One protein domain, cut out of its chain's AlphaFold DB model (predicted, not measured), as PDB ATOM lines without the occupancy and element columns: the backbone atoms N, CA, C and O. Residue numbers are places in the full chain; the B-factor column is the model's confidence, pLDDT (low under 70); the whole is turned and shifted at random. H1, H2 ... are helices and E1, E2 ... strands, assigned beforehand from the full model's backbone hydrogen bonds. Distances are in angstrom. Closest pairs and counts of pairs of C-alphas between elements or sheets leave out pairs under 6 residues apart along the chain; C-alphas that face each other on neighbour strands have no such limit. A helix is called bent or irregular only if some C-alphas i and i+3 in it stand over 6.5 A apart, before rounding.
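What this domain is: This is residues 2 to 58 of the 99 residues of an uncharacterized protein of Butyrivibrio sp. YAB3001 (UniProt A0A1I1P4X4). A long two-stranded hairpin, E1 and E2, is bent over into an arch, and residues 21 to 26 at its turn stick out free of the rest. At the other foot of the arch sits the short helix H1, while the chain after E2 runs to a second short helix, H2, from which residues 52 to 58 fold back as a tail. The printed part has 57 residues, with two named helices and two named strands in the order H1, E1, E2, H2; the sheet, E1 - E2, is antiparallel and the class is mixed, helices and strands. The whole is loose, with a radius of gyration of the C-alphas of 14.5 A, and flat, spanning 35 by 32 by 16 A.

Where its parts are: Find C-alpha 7 at (192.479, 216.481, 153.445); from there E1, residues 7 to 22, covers 29.4 A. E2, residues 25 to 39, covers 34.0 A and ends at C-alpha 39 at (195.163, 220.227, 154.648). H1 is residues 2 to 5, 5.4 A long, and H2 is residues 47 to 51, 6.2 A long, ending at C-alpha 51 at (189.401, 218.121, 132.475).

How they stand to each other: Look first at the hairpin, where N 10 and O 35 are 2.9 A apart and N 20 and O 27 are 2.8 A apart, both within hydrogen-bond range. E1 bends by 103 degrees at residue 10, and E2 by 86 degrees at residue 36. The closest C-alphas of H1 and E1 are those of Leu 2 and Arg 8, 5.4 A apart. H1 is apart from E2 and from H2, and E1 is apart from H2. In H2 every O i to N i+4 pair is within hydrogen-bond range; H1 is too short for such a pair, and its O i to N i+3 pairs within range are 0 of 1.

The domain as a whole: The two C-alphas farthest apart are those of Val 24 and Glu 38, 38.4 A. The links H1 to E1 and E1 to E2 are tight, and E2 to H2 is short. The printed part has no cut, and no printed residue is under 70 in pLDDT.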
ATOM      1  N   LEU A   2     191.573 211.767 151.233       93.00
ATOM      2  CA  LEU A   2     192.928 212.344 151.037       93.00
ATOM      3  C   LEU A   2     193.331 212.451 149.556       93.00
ATOM      4  O   LEU A   2     193.875 213.468 149.151       93.00
ATOM      5  N   GLU A   3     193.039 211.427 148.759       91.06
ATOM      6  CA  GLU A   3     193.336 211.409 147.323       91.06
ATOM      7  C   GLU A   3     192.615 212.540 146.575       91.06
ATOM      8  O   GLU A   3     193.258 213.417 146.001       91.06
ATOM      9  N   GLU A   4     191.286 212.587 146.673       88.12
ATOM     10  CA  GLU A   4     190.448 213.528 145.917       88.12
ATOM     11  C   GLU A   4     190.501 214.952 146.481       88.12
ATOM     12  O   GLU A   4     190.440 215.924 145.737       88.12
ATOM     13  N   THR A   5     190.602 215.099 147.806       93.06
ATOM     14  CA  THR A   5     190.468 216.391 148.496       93.06
ATOM     15  C   THR A   5     191.758 216.885 149.125       93.06
ATOM     16  O   THR A   5     191.775 218.011 149.585       93.06
ATOM     17  N   GLY A   6     192.837 216.111 149.214       95.25
ATOM     18  CA  GLY A   6     194.051 216.533 149.928       95.25
ATOM     19  C   GLY A   6     193.893 216.716 151.443       95.25
ATOM     20  O   GLY A   6     194.850 217.118 152.108       95.25
ATOM     21  N   TYR A   7     192.726 216.402 152.011       96.44
ATOM     22  CA  TYR A   7     192.479 216.481 153.445       96.44
ATOM     23  C   TYR A   7     192.809 215.162 154.134       96.44
ATOM     24  O   TYR A   7     192.191 214.124 153.864       96.44
ATOM     25  N   ARG A   8     193.747 215.209 155.085       96.62
ATOM     26  CA  ARG A   8     193.940 214.116 156.035       96.62
ATOM     27  C   ARG A   8     192.905 214.265 157.138       96.62
ATOM     28  O   ARG A   8     192.838 215.294 157.807       96.62
ATOM     29  N   THR A   9     192.114 213.222 157.338       96.50
ATOM     30  CA  THR A   9     191.034 213.203 158.323       96.50
ATOM     31  C   THR A   9     191.201 212.044 159.291       96.50
ATOM     32  O   THR A   9     191.921 211.081 159.015       96.50
ATOM     33  N   LYS A  10     190.544 212.152 160.442       97.38
ATOM     34  CA  LYS A  10     190.382 211.066 161.401       97.38
ATOM     35  C   LYS A  10     188.897 210.761 161.530       97.38
ATOM     36  O   LYS A  10     188.108 211.657 161.819       97.38
ATOM     37  N   THR A  11     188.526 209.501 161.344       97.06
ATOM     38  CA  THR A  11     187.156 209.044 161.583       97.06
ATOM     39  C   THR A  11     186.817 209.162 163.066       97.06
ATOM     40  O   THR A  11     187.559 208.664 163.917       97.06
ATOM     41  N   VAL A  12     185.694 209.809 163.362       96.56
ATOM     42  CA  VAL A  12     185.124 209.916 164.710       96.56
ATOM     43  C   VAL A  12     184.095 208.811 164.923       96.56
ATOM     44  O   VAL A  12     184.162 208.088 165.915       96.56
ATOM     45  N   SER A  13     183.177 208.642 163.972       96.81
ATOM     46  CA  SER A  13     182.131 207.620 164.020       96.81
ATOM     47  C   SER A  13     181.622 207.273 162.621       96.81
ATOM     48  O   SER A  13     181.680 208.091 161.704       96.81
ATOM     49  N   GLY A  14     181.111 206.053 162.453       96.88
ATOM     50  CA  GLY A  14     180.162 205.741 161.381       96.88
ATOM     51  C   GLY A  14     178.755 206.104 161.850       96.88
ATOM     52  O   GLY A  14     178.453 205.900 163.027       96.88
ATOM     53  N   TYR A  15     177.921 206.666 160.973       96.81
ATOM     54  CA  TYR A  15     176.588 207.145 161.375       96.81
ATOM     55  C   TYR A  15     175.436 206.657 160.497       96.81
ATOM     56  O   TYR A  15     174.294 206.687 160.950       96.81
ATOM     57  N   LEU A  16     175.703 206.208 159.269       97.50
ATOM     58  CA  LEU A  16     174.657 205.763 158.357       97.50
ATOM     59  C   LEU A  16     175.214 204.792 157.320       97.50
ATOM     60  O   LEU A  16     176.275 205.034 156.749       97.50
ATOM     61  N   ASP A  17     174.437 203.755 157.031       97.25
ATOM     62  CA  ASP A  17     174.620 202.907 155.861       97.25
ATOM     63  C   ASP A  17     173.413 203.086 154.940       97.25
ATOM     64  O   ASP A  17     172.266 202.981 155.382       97.25
ATOM     65  N   ILE A  18     173.664 203.354 153.660       95.19
ATOM     66  CA  ILE A  18     172.622 203.408 152.632       95.19
ATOM     67  C   ILE A  18     172.866 202.279 151.642       95.19
ATOM     68  O   ILE A  18     173.838 202.293 150.883       95.19
ATOM     69  N   GLU A  19     171.950 201.319 151.628       93.38
ATOM     70  CA  GLU A  19     171.875 200.336 150.559       93.38
ATOM     71  C   GLU A  19     171.151 200.944 149.355       93.38
ATOM     72  O   GLU A  19     169.995 201.357 149.443       93.38
ATOM     73  N   GLU A  20     171.841 200.986 148.223       88.31
ATOM     74  CA  GLU A  20     171.322 201.486 146.962       88.31
ATOM     75  C   GLU A  20     171.323 200.368 145.922       88.31
ATOM     76  O   GLU A  20     172.334 199.699 145.688       88.31
ATOM     77  N   LEU A  21     170.170 200.190 145.282       85.62
ATOM     78  CA  LEU A  21     170.037 199.388 144.079       85.62
ATOM     79  C   LEU A  21     169.877 200.342 142.897       85.62
ATOM     80  O   LEU A  21     168.882 201.064 142.812       85.62
ATOM     81  N   PHE A  22     170.855 200.339 142.000       75.31
ATOM     82  CA  PHE A  22     170.862 201.156 140.799       75.31
ATOM     83  C   PHE A  22     171.039 200.266 139.570       75.31
ATOM     84  O   PHE A  22     172.117 199.723 139.329       75.31
ATOM     85  N   ASP A  23     169.966 200.112 138.794       75.44
ATOM     86  CA  ASP A  23     169.895 199.168 137.673       75.44
ATOM     87  C   ASP A  23     170.269 197.734 138.118       75.44
ATOM     88  O   ASP A  23     169.569 197.146 138.945       75.44
ATOM     89  N   VAL A  24     171.383 197.178 137.630       83.06
ATOM     90  CA  VAL A  24     171.901 195.854 138.028       83.06
ATOM     91  C   VAL A  24     172.956 195.913 139.140       83.06
ATOM     92  O   VAL A  24     173.498 194.879 139.537       83.06
ATOM     93  N   TRP A  25     173.271 197.107 139.638       81.56
ATOM     94  CA  TRP A  25     174.321 197.344 140.622       81.56
ATOM     95  C   TRP A  25     173.717 197.517 142.009       81.56
ATOM     96  O   TRP A  25     172.785 198.291 142.212       81.56
ATOM     97  N   ARG A  26     174.272 196.801 142.987       88.50
ATOM     98  CA  ARG A  26     173.918 196.935 144.401       88.50
ATOM     99  C   ARG A  26     175.127 197.462 145.148       88.50
ATOM    100  O   ARG A  26     176.138 196.766 145.236       88.50
ATOM    101  N   HIS A  27     175.015 198.666 145.687       89.06
ATOM    102  CA  HIS A  27     176.066 199.306 146.463       89.06
ATOM    103  C   HIS A  27     175.589 199.533 147.891       89.06
ATOM    104  O   HIS A  27     174.444 199.903 148.131       89.06
ATOM    105  N   ILE A  28     176.486 199.322 148.847       93.88
ATOM    106  CA  ILE A  28     176.278 199.744 150.227       93.88
ATOM    107  C   ILE A  28     177.233 200.908 150.452       93.88
ATOM    108  O   ILE A  28     178.448 200.755 150.330       93.88
ATOM    109  N   ASN A  29     176.670 202.082 150.711       94.12
ATOM    110  CA  ASN A  29     177.417 203.306 150.955       94.12
ATOM    111  C   ASN A  29     177.529 203.513 152.464       94.12
ATOM    112  O   ASN A  29     176.510 203.583 153.150       94.12
ATOM    113  N   HIS A  30     178.759 203.622 152.959       96.38
ATOM    114  CA  HIS A  30     179.060 203.810 154.375       96.38
ATOM    115  C   HIS A  30     179.426 205.269 154.641       96.38
ATOM    116  O   HIS A  30     180.388 205.783 154.064       96.38
ATOM    117  N   TYR A  31     178.689 205.926 155.533       97.12
ATOM    118  CA  TYR A  31     178.888 207.332 155.860       97.12
ATOM    119  C   TYR A  31     179.520 207.508 157.243       97.12
ATOM    120  O   TYR A  31     179.091 206.928 158.247       97.12
ATOM    121  N   PHE A  32     180.541 208.364 157.290       96.88
ATOM    122  CA  PHE A  32     181.357 208.616 158.472       96.88
ATOM    123  C   PHE A  32     181.395 210.103 158.817       96.88
ATOM    124  O   PHE A  32     181.485 210.954 157.932       96.88
ATOM    125  N   ILE A  33     181.390 210.402 160.115       96.25
ATOM    126  CA  ILE A  33     181.748 211.715 160.647       96.25
ATOM    127  C   ILE A  33     183.261 211.727 160.839       96.25
ATOM    128  O   ILE A  33     183.829 210.842 161.489       96.25
ATOM    129  N   CYS A  34     183.913 212.739 160.279       96.06
ATOM    130  CA  CYS A  34     185.362 212.864 160.281       96.06
ATOM    131  C   CYS A  34     185.790 214.236 160.799       96.06
ATOM    132  O   CYS A  34     185.211 215.258 160.439       96.06
ATOM    133  N   GLU A  35     186.866 214.256 161.578       96.56
ATOM    134  CA  GLU A  35     187.573 215.477 161.952       96.56
ATOM    135  C   GLU A  35     188.720 215.735 160.973       96.56
ATOM    136  O   GLU A  35     189.477 214.825 160.613       96.56
ATOM    137  N   LEU A  36     188.863 216.991 160.549       96.69
ATOM    138  CA  LEU A  36     190.000 217.428 159.749       96.69
ATOM    139  C   LEU A  36     191.255 217.487 160.627       96.69
ATOM    140  O   LEU A  36     191.279 218.190 161.632       96.69
ATOM    141  N   ILE A  37     192.306 216.778 160.217       97.56
ATOM    142  CA  ILE A  37     193.612 216.807 160.886       97.56
ATOM    143  C   ILE A  37     194.562 217.768 160.174       97.56
ATOM    144  O   ILE A  37     195.295 218.504 160.826       97.56
ATOM    145  N   GLU A  38     194.588 217.734 158.840       96.88
ATOM    146  CA  GLU A  38     195.521 218.527 158.037       96.88
ATOM    147  C   GLU A  38     194.982 218.756 156.618       96.88
ATOM    148  O   GLU A  38     194.447 217.833 155.996       96.88
ATOM    149  N   ASP A  39     195.179 219.967 156.091       96.12
ATOM    150  CA  ASP A  39     195.163 220.227 154.648       96.12
ATOM    151  C   ASP A  39     196.583 220.091 154.099       96.12
ATOM    152  O   ASP A  39     197.462 220.887 154.424       96.12
ATOM    153  N   THR A  40     196.808 219.073 153.270       95.25
ATOM    154  CA  THR A  40     198.122 218.833 152.658       95.25
ATOM    155  C   THR A  40     198.405 219.758 151.473       95.25
ATOM    156  O   THR A  40     199.530 219.801 150.986       95.25
ATOM    157  N   GLY A  41     197.392 220.467 150.965       92.31
ATOM    158  CA  GLY A  41     197.479 221.284 149.755       92.31
ATOM    159  C   GLY A  41     197.538 220.483 148.448       92.31
ATOM    160  O   GLY A  41     197.503 221.084 147.377       92.31
ATOM    161  N   CYS A  42     197.574 219.148 148.502       91.12
ATOM    162  CA  CYS A  42     197.796 218.292 147.334       91.12
ATOM    163  C   CYS A  42     196.568 217.424 147.024       91.12
ATOM    164  O   CYS A  42     196.207 216.567 147.826       91.12
ATOM    165  N   GLN A  43     195.946 217.613 145.854       92.44
ATOM    166  CA  GLN A  43     194.927 216.700 145.311       92.44
ATOM    167  C   GLN A  43     195.554 215.799 144.247       92.44
ATOM    168  O   GLN A  43     196.323 216.265 143.405       92.44
ATOM    169  N   HIS A  44     195.175 214.528 144.245       92.69
ATOM    170  CA  HIS A  44     195.563 213.554 143.232       92.69
ATOM    171  C   HIS A  44     194.354 213.232 142.354       92.69
ATOM    172  O   HIS A  44     193.835 212.125 142.371       92.69
ATOM    173  N   LEU A  45     193.895 214.236 141.603       92.50
ATOM    174  CA  LEU A  45     192.802 214.067 140.647       92.50
ATOM    175  C   LEU A  45     193.253 213.219 139.451       92.50
ATOM    176  O   LEU A  45     194.374 213.369 138.948       92.50
ATOM    177  N   THR A  46     192.348 212.393 138.946       92.69
ATOM    178  CA  THR A  46     192.472 211.735 137.646       92.69
ATOM    179  C   THR A  46     192.443 212.765 136.511       92.69
ATOM    180  O   THR A  46     191.970 213.893 136.667       92.69
ATOM    181  N   GLU A  47     192.929 212.394 135.323       94.56
ATOM    182  CA  GLU A  47     192.899 213.297 134.160       94.56
ATOM    183  C   GLU A  47     191.471 213.700 133.769       94.56
ATOM    184  O   GLU A  47     191.236 214.847 133.392       94.56
ATOM    185  N   ALA A  48     190.501 212.791 133.918       94.06
ATOM    186  CA  ALA A  48     189.093 213.084 133.655       94.06
ATOM    187  C   ALA A  48     188.547 214.166 134.603       94.06
ATOM    188  O   ALA A  48     187.899 215.107 134.151       94.06
ATOM    189  N   GLU A  49     188.862 214.082 135.896       92.25
ATOM    190  CA  GLU A  49     188.436 215.064 136.902       92.25
ATOM    191  C   GLU A  49     189.106 216.428 136.701       92.25
ATOM    192  O   GLU A  49     188.460 217.465 136.858       92.25
ATOM    193  N   LYS A  50     190.381 216.443 136.284       93.25
ATOM    194  CA  LYS A  50     191.081 217.683 135.911       93.25
ATOM    195  C   LYS A  50     190.413 218.365 134.720       93.25
ATOM    196  O   LYS A  50     190.170 219.567 134.769       93.25
ATOM    197  N   ILE A  51     190.093 217.606 133.668       96.19
ATOM    198  CA  ILE A  51     189.401 218.121 132.475       96.19
ATOM    199  C   ILE A  51     188.004 218.637 132.839       96.19
ATOM    200  O   ILE A  51     187.587 219.681 132.340       96.19
ATOM    201  N   ALA A  52     187.302 217.942 133.734       93.25
ATOM    202  CA  ALA A  52     185.993 218.350 134.238       93.25
ATOM    203  C   ALA A  52     186.048 219.536 135.223       93.25
ATOM    204  O   ALA A  52     184.999 220.031 135.637       93.25
ATOM    205  N   GLY A  53     187.243 220.010 135.596       93.38
ATOM    206  CA  GLY A  53     187.426 221.161 136.479       93.38
ATOM    207  C   GLY A  53     187.000 220.904 137.924       93.38
ATOM    208  O   GLY A  53     186.536 221.825 138.596       93.38
ATOM    209  N   TYR A  54     187.117 219.664 138.401       91.62
ATOM    210  CA  TYR A  54     186.714 219.317 139.761       91.62
ATOM    211  C   TYR A  54     187.558 220.057 140.796       91.62
ATOM    212  O   TYR A  54     188.774 220.205 140.673       91.62
ATOM    213  N   THR A  55     186.884 220.518 141.845       91.12
ATOM    214  CA  THR A  55     187.498 221.222 142.965       91.12
ATOM    215  C   THR A  55     186.801 220.843 144.264       91.12
ATOM    216  O   THR A  55     185.663 220.372 144.262       91.12
ATOM    217  N   ARG A  56     187.487 221.057 145.385       90.44
ATOM    218  CA  ARG A  56     186.939 220.860 146.728       90.44
ATOM    219  C   ARG A  56     186.474 222.195 147.295       90.44
ATOM    220  O   ARG A  56     187.169 223.203 147.173       90.44
ATOM    221  N   VAL A  57     185.326 222.197 147.958       91.94
ATOM    222  CA  VAL A  57     184.784 223.385 148.622       91.94
ATOM    223  C   VAL A  57     184.236 223.020 149.992       91.94
ATOM    224  O   VAL A  57     183.627 221.967 150.166       91.94
ATOM    225  N   TRP A  58     184.437 223.914 150.956       94.25
ATOM    226  CA  TRP A  58     183.693 223.888 152.208       94.25
ATOM    227  C   TRP A  58     182.436 224.726 152.036       94.25
ATOM    228  O   TRP A  58     182.517 225.890 151.641       94.25
TER     229      TRP A  58